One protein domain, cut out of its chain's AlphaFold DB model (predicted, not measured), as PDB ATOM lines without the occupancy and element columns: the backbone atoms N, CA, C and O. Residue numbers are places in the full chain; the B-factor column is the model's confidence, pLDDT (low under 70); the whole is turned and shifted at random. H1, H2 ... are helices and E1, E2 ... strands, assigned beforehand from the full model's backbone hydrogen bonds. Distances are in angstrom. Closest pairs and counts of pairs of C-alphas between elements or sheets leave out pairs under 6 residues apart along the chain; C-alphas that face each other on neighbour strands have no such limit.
ATOM      1  N   PRO A  56     191.193 148.150 239.938       79.38
ATOM      2  CA  PRO A  56     190.107 148.391 238.985       79.38
ATOM      3  C   PRO A  56     190.608 149.138 237.736       79.38
ATOM      4  O   PRO A  56     189.986 150.081 237.254       79.38
ATOM      5  N   ILE A  57     191.777 148.751 237.229       74.44
ATOM      6  CA  ILE A  57     192.455 149.402 236.112       74.44
ATOM      7  C   ILE A  57     192.508 148.398 234.971       74.44
ATOM      8  O   ILE A  57     193.264 147.426 235.021       74.44
ATOM      9  N   ALA A  58     191.703 148.633 233.938       64.25
ATOM     10  CA  ALA A  58     191.776 147.863 232.708       64.25
ATOM     11  C   ALA A  58     193.016 148.306 231.925       64.25
ATOM     12  O   ALA A  58     193.099 149.431 231.431       64.25
ATOM     13  N   TRP A  59     194.001 147.418 231.828       62.31
ATOM     14  CA  TRP A  59     195.176 147.635 230.992       62.31
ATOM     15  C   TRP A  59     194.753 147.734 229.510       62.31
ATOM     16  O   TRP A  59     194.127 146.815 228.983       62.31
ATOM     17  N   HIS A  60     195.110 148.834 228.832       61.53
ATOM     18  CA  HIS A  60     194.813 149.065 227.412       61.53
ATOM     19  C   HIS A  60     196.095 148.980 226.573       61.53
ATOM     20  O   HIS A  60     196.960 149.853 226.629       61.53
ATOM     21  N   SER A  61     196.208 147.930 225.757       58.28
ATOM     22  CA  SER A  61     197.420 147.629 224.975       58.28
ATOM     23  C   SER A  61     197.831 148.710 223.965       58.28
ATOM     24  O   SER A  61     198.994 148.756 223.568       58.28
ATOM     25  N   ALA A  62     196.911 149.599 223.580       57.94
ATOM     26  CA  ALA A  62     197.149 150.657 222.600       57.94
ATOM     27  C   ALA A  62     198.012 151.825 223.118       57.94
ATOM     28  O   ALA A  62     198.540 152.585 222.311       57.94
ATOM     29  N   LEU A  63     198.153 151.992 224.438       53.25
ATOM     30  CA  LEU A  63     198.708 153.218 225.032       53.25
ATOM     31  C   LEU A  63     200.165 153.105 225.497       53.25
ATOM     32  O   LEU A  63     200.711 154.079 226.010       53.25
ATOM     33  N   ALA A  64     200.814 151.947 225.350       55.25
ATOM     34  CA  ALA A  64     202.050 151.712 226.084       55.25
ATOM     35  C   ALA A  64     203.059 150.794 225.385       55.25
ATOM     36  O   ALA A  64     202.732 149.732 224.855       55.25
ATOM     37  N   GLY A  65     204.329 151.213 225.427       58.38
ATOM     38  CA  GLY A  65     205.456 150.467 224.878       58.38
ATOM     39  C   GLY A  65     205.661 149.147 225.620       58.38
ATOM     40  O   GLY A  65     205.892 149.130 226.829       58.38
ATOM     41  N   ALA A  66     205.575 148.035 224.893       62.72
ATOM     42  CA  ALA A  66     205.812 146.702 225.427       62.72
ATOM     43  C   ALA A  66     207.304 146.352 225.348       62.72
ATOM     44  O   ALA A  66     207.895 146.377 224.268       62.72
ATOM     45  N   ARG A  67     207.914 145.965 226.470       66.31
ATOM     46  CA  ARG A  67     209.221 145.291 226.485       66.31
ATOM     47  C   ARG A  67     209.007 143.808 226.741       66.31
ATOM     48  O   ARG A  67     208.243 143.424 227.620       66.31
ATOM     49  N   ARG A  68     209.683 142.950 225.983       67.81
ATOM     50  CA  ARG A  68     209.552 141.495 226.121       67.81
ATOM     51  C   ARG A  68     210.691 140.939 226.972       67.81
ATOM     52  O   ARG A  68     211.852 141.133 226.633       67.81
ATOM     53  N   GLY A  69     210.349 140.246 228.053       66.81
ATOM     54  CA  GLY A  69     211.270 139.414 228.826       66.81
ATOM     55  C   GLY A  69     211.170 137.938 228.432       66.81
ATOM     56  O   GLY A  69     210.356 137.560 227.589       66.81
ATOM     57  N   GLY A  70     211.985 137.087 229.064       66.12
ATOM     58  CA  GLY A  70     211.997 135.643 228.791       66.12
ATOM     59  C   GLY A  70     210.710 134.913 229.197       66.12
ATOM     60  O   GLY A  70     210.320 133.958 228.534       66.12
ATOM     61  N   THR A  71     210.032 135.378 230.251       62.09
ATOM     62  CA  THR A  71     208.837 134.732 230.832       62.09
ATOM     63  C   THR A  71     207.572 135.591 230.777       62.09
ATOM     64  O   THR A  71     206.480 135.096 231.046       62.09
ATOM     65  N   ALA A  72     207.687 136.877 230.436       68.12
ATOM     66  CA  ALA A  72     206.568 137.814 230.465       68.12
ATOM     67  C   ALA A  72     206.781 139.009 229.532       68.12
ATOM     68  O   ALA A  72     207.902 139.313 229.117       68.12
ATOM     69  N   GLN A  73     205.693 139.715 229.241       72.44
ATOM     70  CA  GLN A  73     205.721 141.032 228.613       72.44
ATOM     71  C   GLN A  73     205.547 142.097 229.695       72.44
ATOM     72  O   GLN A  73     204.637 142.005 230.516       72.44
ATOM     73  N   LEU A  74     206.441 143.082 229.713       73.31
ATOM     74  CA  LEU A  74     206.365 144.236 230.590       73.31
ATOM     75  C   LEU A  74     205.795 145.415 229.814       73.31
ATOM     76  O   LEU A  74     206.237 145.725 228.707       73.31
ATOM     77  N   HIS A  75     204.852 146.097 230.428       67.38
ATOM     78  CA  HIS A  75     204.182 147.249 229.871       67.38
ATOM     79  C   HIS A  75     204.188 148.376 230.892       67.38
ATOM     80  O   HIS A  75     204.041 148.105 232.074       67.38
ATOM     81  N   GLN A  76     204.336 149.629 230.475       70.31
ATOM     82  CA  GLN A  76     204.285 150.766 231.395       70.31
ATOM     83  C   GLN A  76     203.131 151.687 231.024       70.31
ATOM     84  O   GLN A  76     203.080 152.135 229.886       70.31
ATOM     85  N   MET A  77     202.251 152.005 231.969       70.31
ATOM     86  CA  MET A  77     201.160 152.961 231.770       70.31
ATOM     87  C   MET A  77     201.292 154.097 232.779       70.31
ATOM     88  O   MET A  77     201.373 153.839 233.979       70.31
ATOM     89  N   ALA A  78     201.300 155.340 232.301       63.44
ATOM     90  CA  ALA A  78     201.102 156.498 233.166       63.44
ATOM     91  C   ALA A  78     199.625 156.560 233.577       63.44
ATOM     92  O   ALA A  78     198.747 156.415 232.728       63.44
ATOM     93  N   ILE A  79     199.364 156.735 234.868       66.69
ATOM     94  CA  ILE A  79     198.009 156.918 235.408       66.69
ATOM     95  C   ILE A  79     197.722 158.403 235.579       66.69
ATOM     96  O   ILE A  79     196.631 158.860 235.252       66.69
ATOM     97  N   ASP A  80     198.725 159.161 236.015       63.50
ATOM     98  CA  ASP A  80     198.698 160.617 236.077       63.50
ATOM     99  C   ASP A  80     200.109 161.191 235.817       63.50
ATOM    100  O   ASP A  80     201.017 160.491 235.362       63.50
ATOM    101  N   CYS A  81     200.302 162.491 236.052       59.25
ATOM    102  CA  CYS A  81     201.582 163.170 235.835       59.25
ATOM    103  C   CYS A  81     202.690 162.795 236.840       59.25
ATOM    104  O   CYS A  81     203.842 163.172 236.633       59.25
ATOM    105  N   GLN A  82     202.360 162.077 237.914       60.38
ATOM    106  CA  GLN A  82     203.261 161.688 238.999       60.38
ATOM    107  C   GLN A  82     203.339 160.172 239.225       60.38
ATOM    108  O   GLN A  82     204.278 159.711 239.873       60.38
ATOM    109  N   SER A  83     202.404 159.391 238.681       68.62
ATOM    110  CA  SER A  83     202.301 157.954 238.905       68.62
ATOM    111  C   SER A  83     202.223 157.167 237.595       68.62
ATOM    112  O   SER A  83     201.488 157.486 236.655       68.62
ATOM    113  N   ALA A  84     203.013 156.098 237.526       74.44
ATOM    114  CA  ALA A  84     202.986 155.140 236.435       74.44
ATOM    115  C   ALA A  84     203.154 153.729 236.995       74.44
ATOM    116  O   ALA A  84     203.983 153.505 237.876       74.44
ATOM    117  N   PHE A  85     202.413 152.773 236.440       80.62
ATOM    118  CA  PHE A  85     202.568 151.362 236.774       80.62
ATOM    119  C   PHE A  85     203.281 150.603 235.670       80.62
ATOM    120  O   PHE A  85     203.093 150.861 234.478       80.62
ATOM    121  N   ALA A  86     204.074 149.623 236.096       82.88
ATOM    122  CA  ALA A  86     204.624 148.602 235.231       82.88
ATOM    123  C   ALA A  86     203.787 147.321 235.374       82.88
ATOM    124  O   ALA A  86     203.763 146.690 236.426       82.88
ATOM    125  N   PHE A  87     203.102 146.928 234.308       82.44
ATOM    126  CA  PHE A  87     202.298 145.718 234.232       82.44
ATOM    127  C   PHE A  87     203.130 144.578 233.669       82.44
ATOM    128  O   PHE A  87     203.641 144.656 232.549       82.44
ATOM    129  N   LYS A  88     203.227 143.487 234.425       85.19
ATOM    130  CA  LYS A  88     203.814 142.236 233.954       85.19
ATOM    131  C   LYS A  88     202.704 141.291 233.512       85.19
ATOM    132  O   LYS A  88     201.942 140.784 234.329       85.19
ATOM    133  N   ARG A  89     202.624 141.034 232.208       80.75
ATOM    134  CA  ARG A  89     201.682 140.082 231.620       80.75
ATOM    135  C   ARG A  89     202.368 138.745 231.382       80.75
ATOM    136  O   ARG A  89     203.321 138.652 230.605       80.75
ATOM    137  N   PHE A  90     201.832 137.703 232.001       74.81
ATOM    138  CA  PHE A  90     202.254 136.332 231.754       74.81
ATOM    139  C   PHE A  90     201.512 135.779 230.540       74.81
ATOM    140  O   PHE A  90     200.287 135.863 230.439       74.81
ATOM    141  N   LEU A  91     202.270 135.230 229.595       71.62
ATOM    142  CA  LEU A  91     201.723 134.507 228.454       71.62
ATOM    143  C   LEU A  91     201.562 133.051 228.880       71.62
ATOM    144  O   LEU A  91     202.441 132.240 228.618       71.62
ATOM    145  N   LEU A  92     200.475 132.747 229.591       69.88
ATOM    146  CA  LEU A  92     200.194 131.387 230.047       69.88
ATOM    147  C   LEU A  92     199.994 130.477 228.830       69.88
ATOM    148  O   LEU A  92     198.997 130.590 228.110       69.88
ATOM    149  N   LEU A  93     200.962 129.595 228.581       68.31
ATOM    150  CA  LEU A  93     200.873 128.612 227.507       68.31
ATOM    151  C   LEU A  93     199.945 127.455 227.916       68.31
ATOM    152  O   LEU A  93     199.588 127.295 229.080       68.31
ATOM    153  N   ARG A  94     199.493 126.645 226.954       71.62
ATOM    154  CA  ARG A  94     198.699 125.435 227.247       71.62
ATOM    155  C   ARG A  94     199.613 124.241 227.551       71.62
ATOM    156  O   ARG A  94     200.790 124.245 227.201       71.62
ATOM    157  N   GLY A  95     199.051 123.202 228.171       72.88
ATOM    158  CA  GLY A  95     199.766 121.960 228.483       72.88
ATOM    159  C   GLY A  95     200.756 122.108 229.643       72.88
ATOM    160  O   GLY A  95     200.573 122.952 230.519       72.88
ATOM    161  N   GLU A  96     201.807 121.287 229.659       75.44
ATOM    162  CA  GLU A  96     202.808 121.259 230.740       75.44
ATOM    163  C   GLU A  96     203.508 122.603 230.961       75.44
ATOM    164  O   GLU A  96     203.807 122.980 232.096       75.44
ATOM    165  N   GLN A  97     203.749 123.348 229.880       77.56
ATOM    166  CA  GLN A  97     204.385 124.656 229.971       77.56
ATOM    167  C   GLN A  97     203.501 125.650 230.731       77.56
ATOM    168  O   GLN A  97     204.010 126.388 231.565       77.56
ATOM    169  N   GLY A  98     202.178 125.579 230.557       78.12
ATOM    170  CA  GLY A  98     201.232 126.405 231.306       78.12
ATOM    171  C   GLY A  98     201.291 126.187 232.808       78.12
ATOM    172  O   GLY A  98     201.251 127.143 233.576       78.12
ATOM    173  N   VAL A  99     201.431 124.934 233.247       82.38
ATOM    174  CA  VAL A  99     201.579 124.610 234.675       82.38
ATOM    175  C   VAL A  99     202.862 125.226 235.236       82.38
ATOM    176  O   VAL A  99     202.839 125.812 236.318       82.38
ATOM    177  N   LYS A 100     203.970 125.149 234.488       84.31
ATOM    178  CA  LYS A 100     205.236 125.792 234.873       84.31
ATOM    179  C   LYS A 100     205.097 127.311 234.938       84.31
ATOM    180  O   LYS A 100     205.547 127.911 235.909       84.31
ATOM    181  N   ASP A 101     204.432 127.920 233.961       84.62
ATOM    182  CA  ASP A 101     204.208 129.366 233.923       84.62
ATOM    183  C   ASP A 101     203.365 129.831 235.129       84.62
ATOM    184  O   ASP A 101     203.688 130.838 235.761       84.62
ATOM    185  N   TRP A 102     202.342 129.057 235.520       85.94
ATOM    186  CA  TRP A 102     201.549 129.297 236.734       85.94
ATOM    187  C   TRP A 102     202.380 129.218 238.016       85.94
ATOM    188  O   TRP A 102     202.220 130.057 238.902       85.94
ATOM    189  N   LEU A 103     203.263 128.223 238.129       87.94
ATOM    190  CA  LEU A 103     204.149 128.074 239.284       87.94
ATOM    191  C   LEU A 103     205.151 129.228 239.378       87.94
ATOM    192  O   LEU A 103     205.385 129.743 240.470       87.94
ATOM    193  N   ILE A 104     205.705 129.670 238.246       89.56
ATOM    194  CA  ILE A 104     206.595 130.838 238.182       89.56
ATOM    195  C   ILE A 104     205.849 132.092 238.652       89.56
ATOM    196  O   ILE A 104     206.356 132.802 239.519       89.56
ATOM    197  N   LEU A 105     204.632 132.326 238.149       89.56
ATOM    198  CA  LEU A 105     203.785 133.446 238.570       89.56
ATOM    199  C   LEU A 105     203.504 133.412 240.080       89.56
ATOM    200  O   LEU A 105     203.702 134.413 240.768       89.56
ATOM    201  N   GLN A 106     203.072 132.264 240.609       91.56
ATOM    202  CA  GLN A 106     202.798 132.110 242.041       91.56
ATOM    203  C   GLN A 106     204.054 132.329 242.885       91.56
ATOM    204  O   GLN A 106     203.981 132.983 243.920       91.56
ATOM    205  N   THR A 107     205.210 131.833 242.435       93.12
ATOM    206  CA  THR A 107     206.486 132.019 243.139       93.12
ATOM    207  C   THR A 107     206.857 133.494 243.195       93.12
ATOM    208  O   THR A 107     207.148 134.014 244.268       93.12
ATOM    209  N   GLU A 108     206.789 134.196 242.068       92.62
ATOM    210  CA  GLU A 108     207.135 135.613 241.998       92.62
ATOM    211  C   GLU A 108     206.230 136.472 242.886       92.62
ATOM    212  O   GLU A 108     206.725 137.255 243.697       92.62
ATOM    213  N   VAL A 109     204.914 136.261 242.806       93.75
ATOM    214  CA  VAL A 109     203.945 136.941 243.675       93.75
ATOM    215  C   VAL A 109     204.169 136.586 245.140       93.75
ATOM    216  O   VAL A 109     204.106 137.466 245.994       93.75
ATOM    217  N   SER A 110     204.483 135.324 245.444       94.94
ATOM    218  CA  SER A 110     204.722 134.901 246.822       94.94
ATOM    219  C   SER A 110     205.930 135.587 247.444       94.94
ATOM    220  O   SER A 110     205.857 135.940 248.612       94.94
ATOM    221  N   VAL A 111     207.004 135.810 246.679       94.88
ATOM    222  CA  VAL A 111     208.229 136.460 247.162       94.88
ATOM    223  C   VAL A 111     208.018 137.965 247.295       94.88
ATOM    224  O   VAL A 111     208.293 138.532 248.349       94.88
ATOM    225  N   LEU A 112     207.512 138.611 246.243       94.06
ATOM    226  CA  LEU A 112     207.338 140.065 246.222       94.06
ATOM    227  C   LEU A 112     206.200 140.542 247.135       94.06
ATOM    228  O   LEU A 112     206.226 141.677 247.600       94.06
ATOM    229  N   GLY A 113     205.219 139.683 247.416       93.56
ATOM    230  CA  GLY A 113     204.124 139.981 248.333       93.56
ATOM    231  C   GLY A 113     204.475 139.837 249.815       93.56
ATOM    232  O   GLY A 113     203.672 140.233 250.656       93.56
ATOM    233  N   LEU A 114     205.649 139.295 250.174       93.25
ATOM    234  CA  LEU A 114     206.050 139.194 251.580       93.25
ATOM    235  C   LEU A 114     206.159 140.593 252.213       93.25
ATOM    236  O   LEU A 114     206.822 141.459 251.636       93.25
ATOM    237  N   PRO A 115     205.633 140.814 253.434       89.69
ATOM    238  CA  PRO A 115     205.716 142.118 254.102       89.69
ATOM    239  C   PRO A 115     207.148 142.656 254.232       89.69
ATOM    240  O   PRO A 115     207.395 143.842 254.029       89.69
ATOM    241  N   ALA A 116     208.113 141.767 254.494       90.88
ATOM    242  CA  ALA A 116     209.531 142.117 254.585       90.88
ATOM    243  C   ALA A 116     210.115 142.621 253.250       90.88
ATOM    244  O   ALA A 116     211.037 143.431 253.251       90.88
ATOM    245  N   VAL A 117     209.576 142.159 252.117       92.62
ATOM    246  CA  VAL A 117     210.022 142.551 250.776       92.62
ATOM    247  C   VAL A 117     209.314 143.828 250.320       92.62
ATOM    248  O   VAL A 117     209.980 144.729 249.819       92.62
ATOM    249  N   ARG A 118     208.003 143.968 250.571       89.44
ATOM    250  CA  ARG A 118     207.213 145.161 250.191       89.44
ATOM    251  C   ARG A 118     207.741 146.464 250.808       89.44
ATOM    252  O   ARG A 118     207.621 147.517 250.194       89.44
ATOM    253  N   GLY A 119     208.353 146.407 251.994       87.19
ATOM    254  CA  GLY A 119     208.950 147.578 252.656       87.19
ATOM    255  C   GLY A 119     210.338 147.981 252.141       87.19
ATOM    256  O   GLY A 119     210.891 148.993 252.577       87.19
ATOM    257  N   CYS A 120     210.943 147.198 251.247       92.75
ATOM    258  CA  CYS A 120     212.307 147.430 250.787       92.75
ATOM    259  C   CYS A 120     212.349 148.440 249.632       92.75
ATOM    260  O   CYS A 120     211.992 148.120 248.506       92.75
ATOM    261  N   LYS A 121     212.915 149.630 249.875       90.88
ATOM    262  CA  LYS A 121     213.035 150.721 248.880       90.88
ATOM    263  C   LYS A 121     213.741 150.328 247.569       90.88
ATOM    264  O   LYS A 121     213.526 150.965 246.544       90.88
ATOM    265  N   ASN A 122     214.597 149.307 247.605       92.69
ATOM    266  CA  ASN A 122     215.394 148.863 246.456       92.69
ATOM    267  C   ASN A 122     214.806 147.635 245.742       92.69
ATOM    268  O   ASN A 122     215.442 147.096 244.840       92.69
ATOM    269  N   ILE A 123     213.629 147.166 246.160       91.00
ATOM    270  CA  ILE A 123     212.914 146.062 245.525       91.00
ATOM    271  C   ILE A 123     211.583 146.609 245.019       91.00
ATOM    272  O   ILE A 123     210.949 147.431 245.674       91.00
ATOM    273  N   VAL A 124     211.169 146.180 243.829       89.12
ATOM    274  CA  VAL A 124     209.876 146.586 243.275       89.12
ATOM    275  C   VAL A 124     208.736 146.054 244.147       89.12
ATOM    276  O   VAL A 124     208.712 144.871 244.491       89.12
ATOM    277  N   ALA A 125     207.791 146.925 244.495       88.88
ATOM    278  CA  ALA A 125     206.590 146.543 245.222       88.88
ATOM    279  C   ALA A 125     205.507 146.055 244.250       88.88
ATOM    280  O   ALA A 125     205.334 146.601 243.159       88.88
ATOM    281  N   ILE A 126     204.769 145.017 244.653       91.56
ATOM    282  CA  ILE A 126     203.509 144.674 243.995       91.56
ATOM    283  C   ILE A 126     202.435 145.611 244.539       91.56
ATOM    284  O   ILE A 126     202.108 145.560 245.725       91.56
ATOM    285  N   GLU A 127     201.881 146.420 243.642       89.19
ATOM    286  CA  GLU A 127     200.753 147.314 243.927       89.19
ATOM    287  C   GLU A 127     199.413 146.580 243.823       89.19
ATOM    288  O   GLU A 127     198.476 146.875 244.551       89.19
ATOM    289  N   GLY A 128     199.317 145.585 242.937       90.12
ATOM    290  CA  GLY A 128     198.115 144.774 242.810       90.12
ATOM    291  C   GLY A 128     198.084 143.894 241.568       90.12
ATOM    292  O   GLY A 128     199.040 143.828 240.791       90.12
ATOM    293  N   VAL A 129     196.959 143.208 241.384       90.31
ATOM    294  CA  VAL A 129     196.669 142.351 240.230       90.31
ATOM    295  C   VAL A 129     195.496 142.925 239.448       90.31
ATOM    296  O   VAL A 129     194.523 143.403 240.024       90.31
ATOM    297  N   THR A 130     195.566 142.855 238.122       86.25
ATOM    298  CA  THR A 130     194.451 143.203 237.237       86.25
ATOM    299  C   THR A 130     194.267 142.138 236.164       86.25
ATOM    300  O   THR A 130     195.197 141.395 235.832       86.25
TER     301      THR A 130
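AT A GLANCE: This is residues 56 to 130 of the 133 residues of an uncharacterized protein of Exophiala aquamarina CBS 119918 (UniProt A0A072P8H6). A small sheet of three strands, E1, E2 and E3, forms a wall, and the long helix H1 rises away from one end of it, so that E3 and H1 make an open V joined by residues 91 to 95. The short helix H2 sits at the far end of H1, and from it residues 119 to 130 fold back across the open side of the V towards the sheet. The printed part has 75 residues with three named strands and two named helices in the order E1, E2, E3, H1, H2; the class is mixed, helices and strands. The sheet has the order E1, E2, E3 and is antiparallel throughout. The whole is only just loose, close to compact, with a radius of gyration of the C-alphas of 13.7 A and spans of 42 by 35 by 23 A.

IN THESE COORDINATES: The printed part begins at Pro 56, with C-alpha at (190.107, 148.391, 238.985). E1 is residues 66 to 68, with C-alpha 66 at (205.812, 146.702, 225.427). E2 is residues 72 to 78, 19.7 A from first to last C-alpha, and E3 is residues 84 to 90, 19.4 A. H1 is residues 96 to 112 and 24.8 A long, from C-alpha 96 at (202.808, 121.259, 230.740) to C-alpha 112 at (207.338, 140.065, 246.222). H2 is residues 115 to 118, 5.2 A long.

HOW THE PARTS SIT: E1, E2 and E3 form a meander, each strand the antiparallel neighbour of the one before, with E1 and E3 as edge strands. E1 and E2 are a hairpin at 156 degrees between their directions; N 67 and O 74 are 2.8 A apart, within hydrogen-bond range. E2 and E3 are a hairpin at 159 degrees, with N 75 and O 87 at 2.8 A and N 87 and O 75 at 2.7 A. H1 only grazes the sheet, with its residues 98 to 105; the closest C-alphas of E3 and H1 are those of Phe 90 and Asp 101, 7.6 A apart. H1 and H2 are close but not clearly touching, with the C-alphas of Leu 112 and Arg 118 closest at 6.5 A. H2 is not on the sheet and is apart from E1, E2 and E3. In H1 every O i to N i+4 pair is within hydrogen-bond range; H2 is too short for such a pair.

THE WHOLE: The two C-alphas farthest apart are those of Cys 81 and Glu 96, at 42.2 A, while the first and last printed, Pro 56 and Thr 130, are 7.0 A apart. The printed part has no cut, and the four links between named elements are tight. Residues 119 to 130 hold no named element. The mean pLDDT of the printed part is 78.1; residues 58 to 72, 75, 78 to 83 and 92 to 93 of the model are under 70.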